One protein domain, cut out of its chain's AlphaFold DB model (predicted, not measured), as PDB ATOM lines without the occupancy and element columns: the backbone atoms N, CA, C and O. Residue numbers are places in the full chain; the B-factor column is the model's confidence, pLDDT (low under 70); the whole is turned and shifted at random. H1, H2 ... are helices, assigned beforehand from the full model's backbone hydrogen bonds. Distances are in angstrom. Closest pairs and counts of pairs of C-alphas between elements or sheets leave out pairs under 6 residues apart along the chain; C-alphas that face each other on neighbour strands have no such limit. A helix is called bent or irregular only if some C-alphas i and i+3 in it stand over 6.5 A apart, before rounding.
ATOM      1  N   ARG A   2      23.229  -3.073  -3.920       76.00
ATOM      2  CA  ARG A   2      23.979  -4.349  -3.917       76.00
ATOM      3  C   ARG A   2      23.956  -5.069  -2.563       76.00
ATOM      4  O   ARG A   2      23.925  -6.289  -2.534       76.00
ATOM      5  N   ILE A   3      23.930  -4.316  -1.462       87.56
ATOM      6  CA  ILE A   3      24.039  -4.839  -0.091       87.56
ATOM      7  C   ILE A   3      22.812  -5.665   0.318       87.56
ATOM      8  O   ILE A   3      22.962  -6.796   0.769       87.56
ATOM      9  N   TYR A   4      21.600  -5.139   0.110       89.75
ATOM     10  CA  TYR A   4      20.348  -5.818   0.472       89.75
ATOM     11  C   TYR A   4      20.239  -7.219  -0.160       89.75
ATOM     12  O   TYR A   4      19.948  -8.197   0.527       89.75
ATOM     13  N   HIS A   5      20.604  -7.341  -1.440       91.75
ATOM     14  CA  HIS A   5      20.631  -8.615  -2.167       91.75
ATOM     15  C   HIS A   5      21.561  -9.666  -1.528       91.75
ATOM     16  O   HIS A   5      21.247 -10.858  -1.542       91.75
ATOM     17  N   ARG A   6      22.684  -9.252  -0.912       94.50
ATOM     18  CA  ARG A   6      23.597 -10.167  -0.190       94.50
ATOM     19  C   ARG A   6      22.868 -10.855   0.967       94.50
ATOM     20  O   ARG A   6      22.975 -12.072   1.131       94.50
ATOM     21  N   PHE A   7      22.082 -10.087   1.719       95.00
ATOM     22  CA  PHE A   7      21.301 -10.583   2.852       95.00
ATOM     23  C   PHE A   7      20.103 -11.436   2.426       95.00
ATOM     24  O   PHE A   7      19.808 -12.435   3.085       95.00
ATOM     25  N   GLU A   8      19.428 -11.105   1.324       93.50
ATOM     26  CA  GLU A   8      18.369 -11.963   0.774       93.50
ATOM     27  C   GLU A   8      18.919 -13.328   0.356       93.50
ATOM     28  O   GLU A   8      18.393 -14.364   0.771       93.50
ATOM     29  N   CYS A   9      20.028 -13.340  -0.393       94.81
ATOM     30  CA  CYS A   9      20.702 -14.576  -0.781       94.81
ATOM     31  C   CYS A   9      21.106 -15.400   0.447       94.81
ATOM     32  O   CYS A   9      20.830 -16.600   0.499       94.81
ATOM     33  N   HIS A  10      21.714 -14.762   1.454       94.75
ATOM     34  CA  HIS A  10      22.114 -15.421   2.699       94.75
ATOM     35  C   HIS A  10      20.923 -16.061   3.433       94.75
ATOM     36  O   HIS A  10      21.014 -17.210   3.876       94.75
ATOM     37  N   ASN A  11      19.797 -15.353   3.551       94.44
ATOM     38  CA  ASN A  11      18.609 -15.869   4.237       94.44
ATOM     39  C   ASN A  11      17.955 -17.025   3.479       94.44
ATOM     40  O   ASN A  11      17.610 -18.038   4.086       94.44
ATOM     41  N   ILE A  12      17.827 -16.913   2.156       93.75
ATOM     42  CA  ILE A  12      17.279 -17.987   1.319       93.75
ATOM     43  C   ILE A  12      18.155 -19.234   1.423       93.75
ATOM     44  O   ILE A  12      17.640 -20.326   1.659       93.75
ATOM     45  N   TYR A  13      19.473 -19.072   1.307       95.44
ATOM     46  CA  TYR A  13      20.421 -20.160   1.516       95.44
ATOM     47  C   TYR A  13      20.251 -20.796   2.903       95.44
ATOM     48  O   TYR A  13      20.123 -22.017   2.999       95.44
ATOM     49  N   SER A  14      20.177 -19.987   3.964       94.31
ATOM     50  CA  SER A  14      20.062 -20.486   5.339       94.31
ATOM     51  C   SER A  14      18.777 -21.293   5.537       94.31
ATOM     52  O   SER A  14      18.825 -22.390   6.084       94.31
ATOM     53  N   HIS A  15      17.649 -20.834   4.989       93.31
ATOM     54  CA  HIS A  15      16.398 -21.590   5.011       93.31
ATOM     55  C   HIS A  15      16.472 -22.921   4.255       93.31
ATOM     56  O   HIS A  15      15.884 -23.907   4.693       93.31
ATOM     57  N   VAL A  16      17.176 -22.968   3.123       94.62
ATOM     58  CA  VAL A  16      17.339 -24.201   2.334       94.62
ATOM     59  C   VAL A  16      18.236 -25.212   3.058       94.62
ATOM     60  O   VAL A  16      17.956 -26.413   3.010       94.62
ATOM     61  N   VAL A  17      19.273 -24.741   3.758       95.12
ATOM     62  CA  VAL A  17      20.126 -25.576   4.620       95.12
ATOM     63  C   VAL A  17      19.338 -26.102   5.819       95.12
ATOM     64  O   VAL A  17      19.299 -27.310   6.036       95.12
ATOM     65  N   GLU A  18      18.648 -25.227   6.552       94.56
ATOM     66  CA  GLU A  18      17.824 -25.593   7.716       94.56
ATOM     67  C   GLU A  18      16.703 -26.577   7.357       94.56
ATOM     68  O   GLU A  18      16.378 -27.467   8.137       94.56
ATOM     69  N   ALA A  19      16.128 -26.452   6.160       93.06
ATOM     70  CA  ALA A  19      15.107 -27.366   5.659       93.06
ATOM     71  C   ALA A  19      15.672 -28.698   5.122       93.06
ATOM     72  O   ALA A  19      14.900 -29.531   4.649       93.06
ATOM     73  N   TRP A  59      20.060 -18.106  -6.337       93.19
ATOM     74  CA  TRP A  59      20.230 -17.266  -5.145       93.19
ATOM     75  C   TRP A  59      20.713 -18.072  -3.931       93.19
ATOM     76  O   TRP A  59      21.428 -17.533  -3.094       93.19
ATOM     77  N   VAL A  60      20.413 -19.376  -3.869       95.12
ATOM     78  CA  VAL A  60      20.987 -20.286  -2.860       95.12
ATOM     79  C   VAL A  60      22.484 -20.458  -3.096       95.12
ATOM     80  O   VAL A  60      23.270 -20.352  -2.158       95.12
ATOM     81  N   ASP A  61      22.885 -20.672  -4.353       93.06
ATOM     82  CA  ASP A  61      24.296 -20.810  -4.721       93.06
ATOM     83  C   ASP A  61      25.070 -19.510  -4.405       93.06
ATOM     84  O   ASP A  61      26.178 -19.567  -3.874       93.06
ATOM     85  N   GLN A  62      24.467 -18.337  -4.642       93.94
ATOM     86  CA  GLN A  62      25.030 -17.033  -4.260       93.94
ATOM     87  C   GLN A  62      25.104 -16.854  -2.736       93.94
ATOM     88  O   GLN A  62      26.131 -16.421  -2.219       93.94
ATOM     89  N   GLY A  63      24.051 -17.225  -2.003       95.25
ATOM     90  CA  GLY A  63      24.020 -17.158  -0.540       95.25
ATOM     91  C   GLY A  63      25.091 -18.029   0.112       95.25
ATOM     92  O   GLY A  63      25.741 -17.595   1.061       95.25
ATOM     93  N   CYS A  64      25.351 -19.210  -0.460       95.06
ATOM     94  CA  CYS A  64      26.463 -20.069  -0.059       95.06
ATOM     95  C   CYS A  64      27.815 -19.358  -0.209       95.06
ATOM     96  O   CYS A  64      28.657 -19.459   0.678       95.06
ATOM     97  N   ARG A  65      28.032 -18.617  -1.306       94.50
ATOM     98  CA  ARG A  65      29.277 -17.859  -1.521       94.50
ATOM     99  C   ARG A  65      29.423 -16.716  -0.525       94.50
ATOM    100  O   ARG A  65      30.505 -16.521   0.011       94.50
ATOM    101  N   TYR A  66      28.342 -15.991  -0.243       95.25
ATOM    102  CA  TYR A  66      28.367 -14.935   0.770       95.25
ATOM    103  C   TYR A  66      28.669 -15.466   2.167       95.25
ATOM    104  O   TYR A  66      29.417 -14.825   2.895       95.25
ATOM    105  N   ARG A  67      28.162 -16.652   2.520       95.06
ATOM    106  CA  ARG A  67      28.572 -17.325   3.757       95.06
ATOM    107  C   ARG A  67      30.064 -17.668   3.761       95.06
ATOM    108  O   ARG A  67      30.740 -17.404   4.742       95.06
ATOM    109  N   GLU A  68      30.606 -18.184   2.662       95.19
ATOM    110  CA  GLU A  68      32.053 -18.441   2.593       95.19
ATOM    111  C   GLU A  68      32.881 -17.157   2.784       95.19
ATOM    112  O   GLU A  68      33.927 -17.193   3.422       95.19
ATOM    113  N   TRP A  69      32.408 -16.007   2.292       96.06
ATOM    114  CA  TRP A  69      33.053 -14.721   2.575       96.06
ATOM    115  C   TRP A  69      33.032 -14.359   4.060       96.06
ATOM    116  O   TRP A  69      34.059 -13.926   4.577       96.06
ATOM    117  N   THR A  70      31.902 -14.548   4.750       95.69
ATOM    118  CA  THR A  70      31.829 -14.282   6.196       95.69
ATOM    119  C   THR A  70      32.748 -15.210   6.985       95.69
ATOM    120  O   THR A  70      33.378 -14.754   7.928       95.69
ATOM    121  N   ASP A  71      32.891 -16.469   6.560       95.44
ATOM    122  CA  ASP A  71      33.759 -17.462   7.214       95.44
ATOM    123  C   ASP A  71      35.257 -17.172   6.991       95.44
ATOM    124  O   ASP A  71      36.091 -17.439   7.852       95.44
ATOM    125  N   LEU A  72      35.630 -16.621   5.831       95.88
ATOM    126  CA  LEU A  72      37.016 -16.221   5.550       95.88
ATOM    127  C   LEU A  72      37.418 -14.941   6.291       95.88
ATOM    128  O   LEU A  72      38.586 -14.751   6.653       95.88
ATOM    129  N   LEU A  73      36.462 -14.031   6.472       95.88
ATOM    130  CA  LEU A  73      36.699 -12.739   7.100       95.88
ATOM    131  C   LEU A  73      36.610 -12.824   8.628       95.88
ATOM    132  O   LEU A  73      37.427 -12.200   9.298       95.88
ATOM    133  N   SER A  74      35.740 -13.676   9.169       93.88
ATOM    134  CA  SER A  74      35.503 -13.819  10.604       93.88
ATOM    135  C   SER A  74      35.519 -15.272  11.063       93.88
ATOM    136  O   SER A  74      34.983 -16.155  10.400       93.88
ATOM    137  N   GLU A  75      36.049 -15.507  12.264       89.38
ATOM    138  CA  GLU A  75      35.977 -16.810  12.939       89.38
ATOM    139  C   GLU A  75      34.543 -17.186  13.352       89.38
ATOM    140  O   GLU A  75      34.237 -18.365  13.527       89.38
ATOM    141  N   THR A  76      33.653 -16.199  13.501       90.12
ATOM    142  CA  THR A  76      32.271 -16.384  13.974       90.12
ATOM    143  C   THR A  76      31.226 -16.298  12.860       90.12
ATOM    144  O   THR A  76      30.030 -16.280  13.152       90.12
ATOM    145  N   SER A  77      31.648 -16.256  11.590       90.94
ATOM    146  CA  SER A  77      30.753 -16.065  10.434       90.94
ATOM    147  C   SER A  77      29.902 -14.791  10.537       90.94
ATOM    148  O   SER A  77      28.710 -14.791  10.222       90.94
ATOM    149  N   ASP A  78      30.508 -13.703  11.008       94.69
ATOM    150  CA  ASP A  78      29.819 -12.446  11.288       94.69
ATOM    151  C   ASP A  78      29.202 -11.807  10.024       94.69
ATOM    152  O   ASP A  78      29.861 -11.598   9.000       94.69
ATOM    153  N   LEU A  79      27.910 -11.477  10.102       96.44
ATOM    154  CA  LEU A  79      27.137 -10.899   9.004       96.44
ATOM    155  C   LEU A  79      27.437  -9.416   8.761       96.44
ATOM    156  O   LEU A  79      27.101  -8.910   7.687       96.44
ATOM    157  N   GLY A  80      28.107  -8.733   9.693       96.50
ATOM    158  CA  GLY A  80      28.610  -7.374   9.495       96.50
ATOM    159  C   GLY A  80      29.549  -7.268   8.294       96.50
ATOM    160  O   GLY A  80      29.514  -6.287   7.549       96.50
ATOM    161  N   TYR A  81      30.291  -8.333   7.985       96.75
ATOM    162  CA  TYR A  81      31.159  -8.363   6.809       96.75
ATOM    163  C   TYR A  81      30.392  -8.309   5.486       96.75
ATOM    164  O   TYR A  81      30.924  -7.799   4.505       96.75
ATOM    165  N   LEU A  82      29.127  -8.742   5.426       95.75
ATOM    166  CA  LEU A  82      28.317  -8.582   4.211       95.75
ATOM    167  C   LEU A  82      28.013  -7.107   3.903       95.75
ATOM    168  O   LEU A  82      27.861  -6.755   2.727       95.75
ATOM    169  N   LEU A  83      27.947  -6.261   4.938       95.31
ATOM    170  CA  LEU A  83      27.839  -4.803   4.814       95.31
ATOM    171  C   LEU A  83      29.183  -4.196   4.407       95.31
ATOM    172  O   LEU A  83      29.222  -3.359   3.510       95.31
ATOM    173  N   ALA A  84      30.270  -4.659   5.026       95.31
ATOM    174  CA  ALA A  84      31.615  -4.121   4.833       95.31
ATOM    175  C   ALA A  84      32.286  -4.545   3.514       95.31
ATOM    176  O   ALA A  84      33.260  -3.924   3.090       95.31
ATOM    177  N   LEU A  85      31.792  -5.604   2.860       94.88
ATOM    178  CA  LEU A  85      32.306  -6.044   1.563       94.88
ATOM    179  C   LEU A  85      32.243  -4.886   0.542       94.88
ATOM    180  O   LEU A  85      31.145  -4.351   0.328       94.88
ATOM    181  N   PRO A  86      33.356  -4.556  -0.142       92.69
ATOM    182  CA  PRO A  86      33.420  -3.425  -1.064       92.69
ATOM    183  C   PRO A  86      32.265  -3.385  -2.077       92.69
ATOM    184  O   PRO A  86      31.818  -4.405  -2.616       92.69
ATOM    185  N   ALA A  87      31.704  -2.196  -2.281       88.00
ATOM    186  CA  ALA A  87      30.543  -2.010  -3.149       88.00
ATOM    187  C   ALA A  87      30.934  -1.825  -4.622       88.00
ATOM    188  O   ALA A  87      30.117  -2.107  -5.499       88.00
ATOM    189  N   ASP A  88      32.158  -1.372  -4.885       87.50
ATOM    190  CA  ASP A  88      32.775  -1.163  -6.198       87.50
ATOM    191  C   ASP A  88      33.097  -2.483  -6.915       87.50
ATOM    192  O   ASP A  88      32.918  -2.585  -8.131       87.50
ATOM    193  N   VAL A  89      33.454  -3.523  -6.162       89.69
ATOM    194  CA  VAL A  89      33.692  -4.869  -6.690       89.69
ATOM    195  C   VAL A  89      32.399  -5.460  -7.283       89.69
ATOM    196  O   VAL A  89      31.330  -5.421  -6.655       89.69
ATOM    197  N   PRO A  90      32.451  -6.033  -8.502       89.44
ATOM    198  CA  PRO A  90      31.266  -6.550  -9.170       89.44
ATOM    199  C   PRO A  90      30.656  -7.744  -8.427       89.44
ATOM    200  O   PRO A  90      31.346  -8.603  -7.882       89.44
ATOM    201  N   HIS A  91      29.325  -7.853  -8.478       89.62
ATOM    202  CA  HIS A  91      28.559  -8.938  -7.843       89.62
ATOM    203  C   HIS A  91      29.062 -10.342  -8.210       89.62
ATOM    204  O   HIS A  91      29.136 -11.238  -7.366       89.62
ATOM    205  N   SER A  92      29.426 -10.537  -9.479       89.94
ATOM    206  CA  SER A  92      29.956 -11.802  -9.987       89.94
ATOM    207  C   SER A  92      31.284 -12.184  -9.339       89.94
ATOM    208  O   SER A  92      31.524 -13.373  -9.163       89.94
ATOM    209  N   ALA A  93      32.116 -11.229  -8.913       91.88
ATOM    210  CA  ALA A  93      33.362 -11.544  -8.222       91.88
ATOM    211  C   ALA A  93      33.102 -12.205  -6.864       91.88
ATOM    212  O   ALA A  93      33.790 -13.155  -6.496       91.88
ATOM    213  N   TYR A  94      32.052 -11.781  -6.162       93.00
ATOM    214  CA  TYR A  94      31.672 -12.370  -4.880       93.00
ATOM    215  C   TYR A  94      30.965 -13.719  -4.999       93.00
ATOM    216  O   TYR A  94      30.985 -14.496  -4.048       93.00
ATOM    217  N   THR A  95      30.315 -13.994  -6.132       92.38
ATOM    218  CA  THR A  95      29.353 -15.100  -6.246       92.38
ATOM    219  C   THR A  95      29.671 -16.137  -7.321       92.38
ATOM    220  O   THR A  95      29.075 -17.215  -7.332       92.38
ATOM    221  N   SER A  96      30.599 -15.848  -8.231       89.50
ATOM    222  CA  SER A  96      30.997 -16.787  -9.277       89.50
ATOM    223  C   SER A  96      31.830 -17.933  -8.708       89.50
ATOM    224  O   SER A  96      32.577 -17.789  -7.743       89.50
ATOM    225  N   ARG A  97      31.746 -19.097  -9.357       84.69
ATOM    226  CA  ARG A  97      32.670 -20.207  -9.085       84.69
ATOM    227  C   ARG A  97      34.079 -19.905  -9.590       84.69
ATOM    228  O   ARG A  97      35.034 -20.393  -9.000       84.69
ATOM    229  N   CYS A  98      34.203 -19.095 -10.641       85.44
ATOM    230  CA  CYS A  98      35.483 -18.798 -11.285       85.44
ATOM    231  C   CYS A  98      36.419 -17.963 -10.402       85.44
ATOM    232  O   CYS A  98      37.622 -17.979 -10.614       85.44
ATOM    233  N   THR A  99      35.884 -17.246  -9.412       85.12
ATOM    234  CA  THR A  99      36.665 -16.404  -8.493       85.12
ATOM    235  C   THR A  99      36.937 -17.080  -7.152       85.12
ATOM    236  O   THR A  99      37.571 -16.484  -6.285       85.12
ATOM    237  N   LYS A 100      36.511 -18.340  -6.971       87.81
ATOM    238  CA  LYS A 100      36.657 -19.067  -5.702       87.81
ATOM    239  C   LYS A 100      38.113 -19.151  -5.241       87.81
ATOM    240  O   LYS A 100      38.398 -18.947  -4.068       87.81
ATOM    241  N   GLU A 101      39.029 -19.424  -6.164       89.50
ATOM    242  CA  GLU A 101      40.463 -19.560  -5.875       89.50
ATOM    243  C   GLU A 101      41.097 -18.240  -5.407       89.50
ATOM    244  O   GLU A 101      42.076 -18.249  -4.665       89.50
ATOM    245  N   GLN A 102      40.503 -17.102  -5.779       91.31
ATOM    246  CA  GLN A 102      40.973 -15.766  -5.408       91.31
ATOM    247  C   GLN A 102      40.403 -15.288  -4.062       91.31
ATOM    248  O   GLN A 102      40.959 -14.362  -3.472       91.31
ATOM    249  N   MET A 103      39.334 -15.915  -3.543       93.94
ATOM    250  CA  MET A 103      38.623 -15.454  -2.339       93.94
ATOM    251  C   MET A 103      39.544 -15.324  -1.123       93.94
ATOM    252  O   MET A 103      39.512 -14.303  -0.445       93.94
ATOM    253  N   THR A 104      40.401 -16.315  -0.865       95.06
ATOM    254  CA  THR A 104      41.316 -16.291   0.289       95.06
ATOM    255  C   THR A 104      42.318 -15.140   0.197       95.06
ATOM    256  O   THR A 104      42.519 -14.411   1.166       95.06
ATOM    257  N   ALA A 105      42.927 -14.938  -0.975       95.12
ATOM    258  CA  ALA A 105      43.878 -13.849  -1.186       95.12
ATOM    259  C   ALA A 105      43.194 -12.476  -1.073       95.12
ATOM    260  O   ALA A 105      43.729 -11.566  -0.441       95.12
ATOM    261  N   ALA A 106      41.992 -12.340  -1.634       95.12
ATOM    262  CA  ALA A 106      41.190 -11.129  -1.532       95.12
ATOM    263  C   ALA A 106      40.748 -10.839  -0.086       95.12
ATOM    264  O   ALA A 106      40.856  -9.700   0.358       95.12
ATOM    265  N   ALA A 107      40.346 -11.853   0.685       96.00
ATOM    266  CA  ALA A 107      39.994 -11.696   2.096       96.00
ATOM    267  C   ALA A 107      41.183 -11.183   2.927       96.00
ATOM    268  O   ALA A 107      41.024 -10.248   3.710       96.00
ATOM    269  N   LEU A 108      42.392 -11.718   2.708       95.94
ATOM    270  CA  LEU A 108      43.612 -11.210   3.351       95.94
ATOM    271  C   LEU A 108      43.892  -9.748   2.982       95.94
ATOM    272  O   LEU A 108      44.276  -8.955   3.844       95.94
ATOM    273  N   ARG A 109      43.662  -9.367   1.720       95.25
ATOM    274  CA  ARG A 109      43.774  -7.966   1.294       95.25
ATOM    275  C   ARG A 109      42.744  -7.085   1.996       95.25
ATOM    276  O   ARG A 109      43.131  -6.058   2.541       95.25
ATOM    277  N   PHE A 110      41.475  -7.485   2.063       96.31
ATOM    278  CA  PHE A 110      40.444  -6.716   2.773       96.31
ATOM    279  C   PHE A 110      40.794  -6.522   4.253       96.31
ATOM    280  O   PHE A 110      40.666  -5.411   4.765       96.31
ATOM    281  N   LYS A 111      41.327  -7.560   4.913       95.62
ATOM    282  CA  LYS A 111      41.864  -7.459   6.281       95.62
ATOM    283  C   LYS A 111      42.989  -6.432   6.378       95.62
ATOM    284  O   LYS A 111      42.937  -5.548   7.227       95.62
ATOM    285  N   SER A 112      43.956  -6.471   5.458       95.62
ATOM    286  CA  SER A 112      45.049  -5.484   5.419       95.62
ATOM    287  C   SER A 112      44.577  -4.045   5.165       95.62
ATOM    288  O   SER A 112      45.203  -3.103   5.643       95.62
ATOM    289  N   LEU A 113      43.452  -3.877   4.461       94.88
ATOM    290  CA  LEU A 113      42.803  -2.589   4.204       94.88
ATOM    291  C   LEU A 113      41.928  -2.110   5.374       94.88
ATOM    292  O   LEU A 113      41.392  -1.008   5.314       94.88
ATOM    293  N   GLY A 114      41.798  -2.900   6.444       95.62
ATOM    294  CA  GLY A 114      41.091  -2.505   7.659       95.62
ATOM    295  C   GLY A 114      39.596  -2.820   7.667       95.62
ATOM    296  O   GLY A 114      38.862  -2.162   8.397       95.62
ATOM    297  N   ILE A 115      39.134  -3.825   6.913       96.50
ATOM    298  CA  ILE A 115      37.721  -4.251   6.957       96.50
ATOM    299  C   ILE A 115      37.263  -4.655   8.364       96.50
ATOM    300  O   ILE A 115      36.128  -4.369   8.726       96.50
ATOM    301  N   ASP A 116      38.150  -5.237   9.174       96.44
ATOM    302  CA  ASP A 116      37.845  -5.604  10.562       96.44
ATOM    303  C   ASP A 116      37.560  -4.357  11.413       96.44
ATOM    304  O   ASP A 116      36.555  -4.308  12.115       96.44
ATOM    305  N   LYS A 117      38.378  -3.303  11.256       95.69
ATOM    306  CA  LYS A 117      38.161  -2.012  11.926       95.69
ATOM    307  C   LYS A 117      36.856  -1.367  11.480       95.69
ATOM    308  O   LYS A 117      36.134  -0.840  12.303       95.69
ATOM    309  N   LEU A 118      36.528  -1.446  10.188       95.19
ATOM    310  CA  LEU A 118      35.267  -0.911   9.672       95.19
ATOM    311  C   LEU A 118      34.047  -1.613  10.292       95.19
ATOM    312  O   LEU A 118      33.051  -0.956  10.585       95.19
ATOM    313  N   VAL A 119      34.112  -2.938  10.464       96.19
ATOM    314  CA  VAL A 119      33.038  -3.715  11.100       96.19
ATOM    315  C   VAL A 119      32.909  -3.368  12.583       96.19
ATOM    316  O   VAL A 119      31.784  -3.213  13.054       96.19
ATOM    317  N   GLU A 120      34.033  -3.212  13.283       95.25
ATOM    318  CA  GLU A 120      34.082  -2.858  14.705       95.25
ATOM    319  C   GLU A 120      33.626  -1.411  14.963       95.25
ATOM    320  O   GLU A 120      32.662  -1.199  15.694       95.25
ATOM    321  N   ASP A 121      34.255  -0.426  14.313       94.88
ATOM    322  CA  ASP A 121      34.041   1.011  14.545       94.88
ATOM    323  C   ASP A 121      32.598   1.455  14.258       94.88
ATOM    324  O   ASP A 121      32.119   2.437  14.826       94.88
ATOM    325  N   LEU A 122      31.912   0.756  13.349       94.56
ATOM    326  CA  LEU A 122      30.544   1.068  12.930       94.56
ATOM    327  C   LEU A 122      29.507   0.060  13.435       94.56
ATOM    328  O   LEU A 122      28.366   0.095  12.977       94.56
ATOM    329  N   GLU A 123      29.902  -0.854  14.326       94.12
ATOM    330  CA  GLU A 123      29.023  -1.868  14.923       94.12
ATOM    331  C   GLU A 123      28.232  -2.667  13.863       94.12
ATOM    332  O   GLU A 123      27.067  -3.046  14.042       94.12
ATOM    333  N   LEU A 124      28.863  -2.947  12.713       96.31
ATOM    334  CA  LEU A 124      28.178  -3.550  11.563       96.31
ATOM    335  C   LEU A 124      27.681  -4.963  11.867       96.31
ATOM    336  O   LEU A 124      26.736  -5.425  11.226       96.31
ATOM    337  N   SER A 125      28.282  -5.644  12.840       96.19
ATOM    338  CA  SER A 125      27.844  -6.953  13.320       96.19
ATOM    339  C   SER A 125      26.406  -6.914  13.841       96.19
ATOM    340  O   SER A 125      25.584  -7.756  13.469       96.19
ATOM    341  N   GLU A 126      26.062  -5.916  14.662       95.88
ATOM    342  CA  GLU A 126      24.709  -5.770  15.204       95.88
ATOM    343  C   GLU A 126      23.714  -5.450  14.085       95.88
ATOM    344  O   GLU A 126      22.682  -6.115  13.954       95.88
ATOM    345  N   LEU A 127      24.070  -4.507  13.207       96.00
ATOM    346  CA  LEU A 127      23.233  -4.126  12.071       96.00
ATOM    347  C   LEU A 127      23.007  -5.292  11.098       96.00
ATOM    348  O   LEU A 127      21.878  -5.540  10.666       96.00
ATOM    349  N   GLY A 128      24.057  -6.042  10.761       96.06
ATOM    350  CA  GLY A 128      23.975  -7.200   9.874       96.06
ATOM    351  C   GLY A 128      23.064  -8.287  10.442       96.06
ATOM    352  O   GLY A 128      22.176  -8.790   9.745       96.06
ATOM    353  N   ASN A 129      23.213  -8.599  11.732       96.00
ATOM    354  CA  ASN A 129      22.348  -9.554  12.424       96.00
ATOM    355  C   ASN A 129      20.894  -9.074  12.500       96.00
ATOM    356  O   ASN A 129      19.967  -9.867  12.291       96.00
ATOM    357  N   HIS A 130      20.676  -7.779  12.732       95.75
ATOM    358  CA  HIS A 130      19.347  -7.178  12.725       95.75
ATOM    359  C   HIS A 130      18.665  -7.325  11.357       95.75
ATOM    360  O   HIS A 130      17.537  -7.819  11.277       95.75
ATOM    361  N   ILE A 131      19.357  -6.967  10.268       94.88
ATOM    362  CA  ILE A 131      18.841  -7.088   8.894       94.88
ATOM    363  C   ILE A 131      18.495  -8.546   8.580       94.88
ATOM    364  O   ILE A 131      17.399  -8.836   8.087       94.88
ATOM    365  N   ALA A 132      19.400  -9.477   8.890       94.25
ATOM    366  CA  ALA A 132      19.182 -10.894   8.636       94.25
ATOM    367  C   ALA A 132      17.960 -11.428   9.396       94.25
ATOM    368  O   ALA A 132      17.099 -12.084   8.805       94.25
ATOM    369  N   THR A 133      17.836 -11.079  10.677       94.38
ATOM    370  CA  THR A 133      16.690 -11.449  11.520       94.38
ATOM    371  C   THR A 133      15.387 -10.884  10.962       94.38
ATOM    372  O   THR A 133      14.404 -11.614  10.817       94.38
ATOM    373  N   LYS A 134      15.376  -9.607  10.565       94.00
ATOM    374  CA  LYS A 134      14.174  -8.960  10.035       94.00
ATOM    375  C   LYS A 134      13.689  -9.606   8.736       94.00
ATOM    376  O   LYS A 134      12.494  -9.876   8.593       94.00
ATOM    377  N   LEU A 135      14.603  -9.900   7.813       92.25
ATOM    378  CA  LEU A 135      14.293 -10.588   6.555       92.25
ATOM    379  C   LEU A 135      13.761 -12.006   6.785       92.25
ATOM    380  O   LEU A 135      12.789 -12.434   6.153       92.25
ATOM    381  N   ARG A 136      14.362 -12.724   7.734       90.31
ATOM    382  CA  ARG A 136      13.913 -14.051   8.152       90.31
ATOM    383  C   ARG A 136      12.494 -14.017   8.720       90.31
ATOM    384  O   ARG A 136      11.657 -14.829   8.324       90.31
ATOM    385  N   GLU A 137      12.178 -13.055   9.585       89.88
ATOM    386  CA  GLU A 137      10.818 -12.875  10.106       89.88
ATOM    387  C   GLU A 137       9.797 -12.603   8.999       89.88
ATOM    388  O   GLU A 137       8.707 -13.177   9.009       89.88
ATOM    389  N   MET A 138      10.132 -11.732   8.045       86.62
ATOM    390  CA  MET A 138       9.253 -11.418   6.915       86.62
ATOM    391  C   MET A 138       8.969 -12.652   6.054       86.62
ATOM    392  O   MET A 138       7.855 -12.818   5.561       86.62
ATOM    393  N   THR A 139       9.946 -13.550   5.929       77.88
ATOM    394  CA  THR A 139       9.814 -14.800   5.167       77.88
ATOM    395  C   THR A 139       9.027 -15.874   5.938       77.88
ATOM    396  O   THR A 139       8.330 -16.690   5.331       77.88
ATOM    397  N   GLY A 140       9.087 -15.869   7.276       65.81
ATOM    398  CA  GLY A 140       8.420 -16.847   8.146       65.81
ATOM    399  C   GLY A 140       6.984 -16.505   8.567       65.81
ATOM    400  O   GLY A 140       6.205 -17.417   8.853       65.81
ATOM    401  N   LYS A 141       6.596 -15.219   8.586       58.34
ATOM    402  CA  LYS A 141       5.297 -14.760   9.128       58.34
ATOM    403  C   LYS A 141       4.064 -15.336   8.422       58.34
ATOM    404  O   LYS A 141       3.029 -15.479   9.055       58.34
ATOM    405  N   LYS A 142       4.172 -15.794   7.170       50.47
ATOM    406  CA  LYS A 142       3.023 -16.336   6.418       50.47
ATOM    407  C   LYS A 142       2.539 -17.733   6.858       50.47
ATOM    408  O   LYS A 142       1.618 -18.255   6.241       50.47
TER     409      LYS A 142
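AT A GLANCE: This is residues 2 to 19 and 59 to 142 of the 252 residues of an uncharacterized protein of Photinus pyralis (UniProt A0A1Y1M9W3). Two helices, H1 and H2, cross nearly at right angles in a core with the short helix H3, and H4, H5, H6 and H7 wrap round this core in an arc. H7, the longest, crosses H1. The 102 printed residues include seven named helices, H1 to H7 in chain order, and no named strand: the class is all helix. The whole is compact, with a radius of gyration of the C-alphas of 13.2 A and spans of 43 by 33 by 24 A.

HOW THE PARTS SIT: H1, residues 2 to 18, touches H2, residues 59 to 73, about perpendicular at 79 degrees; their closest C-alphas, His 10 and Gly 63, are 4.1 A apart. H3, residues 80 to 84, touches H2, closest at the C-alphas of Thr 70 and Tyr 81, 6.0 A. H4, residues 91 to 95, touches H2, closest at the C-alphas of Gln 62 and Thr 95, 5.1 A. H5, residues 100 to 112, touches residues 69 to 73 of H2 alone, at a steep tilt of 42 degrees, the same way; the closest C-alphas, Leu 73 and Ala 107, are 6.1 A apart. H6, residues 115 to 121, touches H3, closest at the C-alphas of Gly 80 and Val 119, 6.0 A. H7, residues 124 to 142, touches H3 with residues 124 to 129 alone, closest at the C-alphas of Gly 80 and Ser 125, 3.9 A. H7 touches H1 with residues 131 to 136 alone, at a steep tilt of 59 degrees, closest at the C-alphas of Phe 7 and Ala 132, 6.2 A. Every O i to N i+4 pair is within hydrogen-bond range in H2, H3, H4 and H6, against 11 of 13 in H1, 7 of 9 in H5 and 14 of 15 in H7.

IN THESE COORDINATES: H1 begins at C-alpha 2 (23.979, -4.349, -3.917) and is 25.0 A long; H2 is 21.0 A, H5 19.5 A and H7 28.7 A, ending at C-alpha 142 (3.023, -16.336, 6.418). H5 and H7 are irregular: C-alphas 101 and 104 are 7.0 A apart, and C-alphas 139 and 142 7.1 A.

THE WHOLE: Residues 20 to 58 are not printed, and C-alphas 19 and 59 are 15.7 A apart across the cut. Of the links that are printed whole, none is long. Residues 140 to 142 have pLDDT under 70.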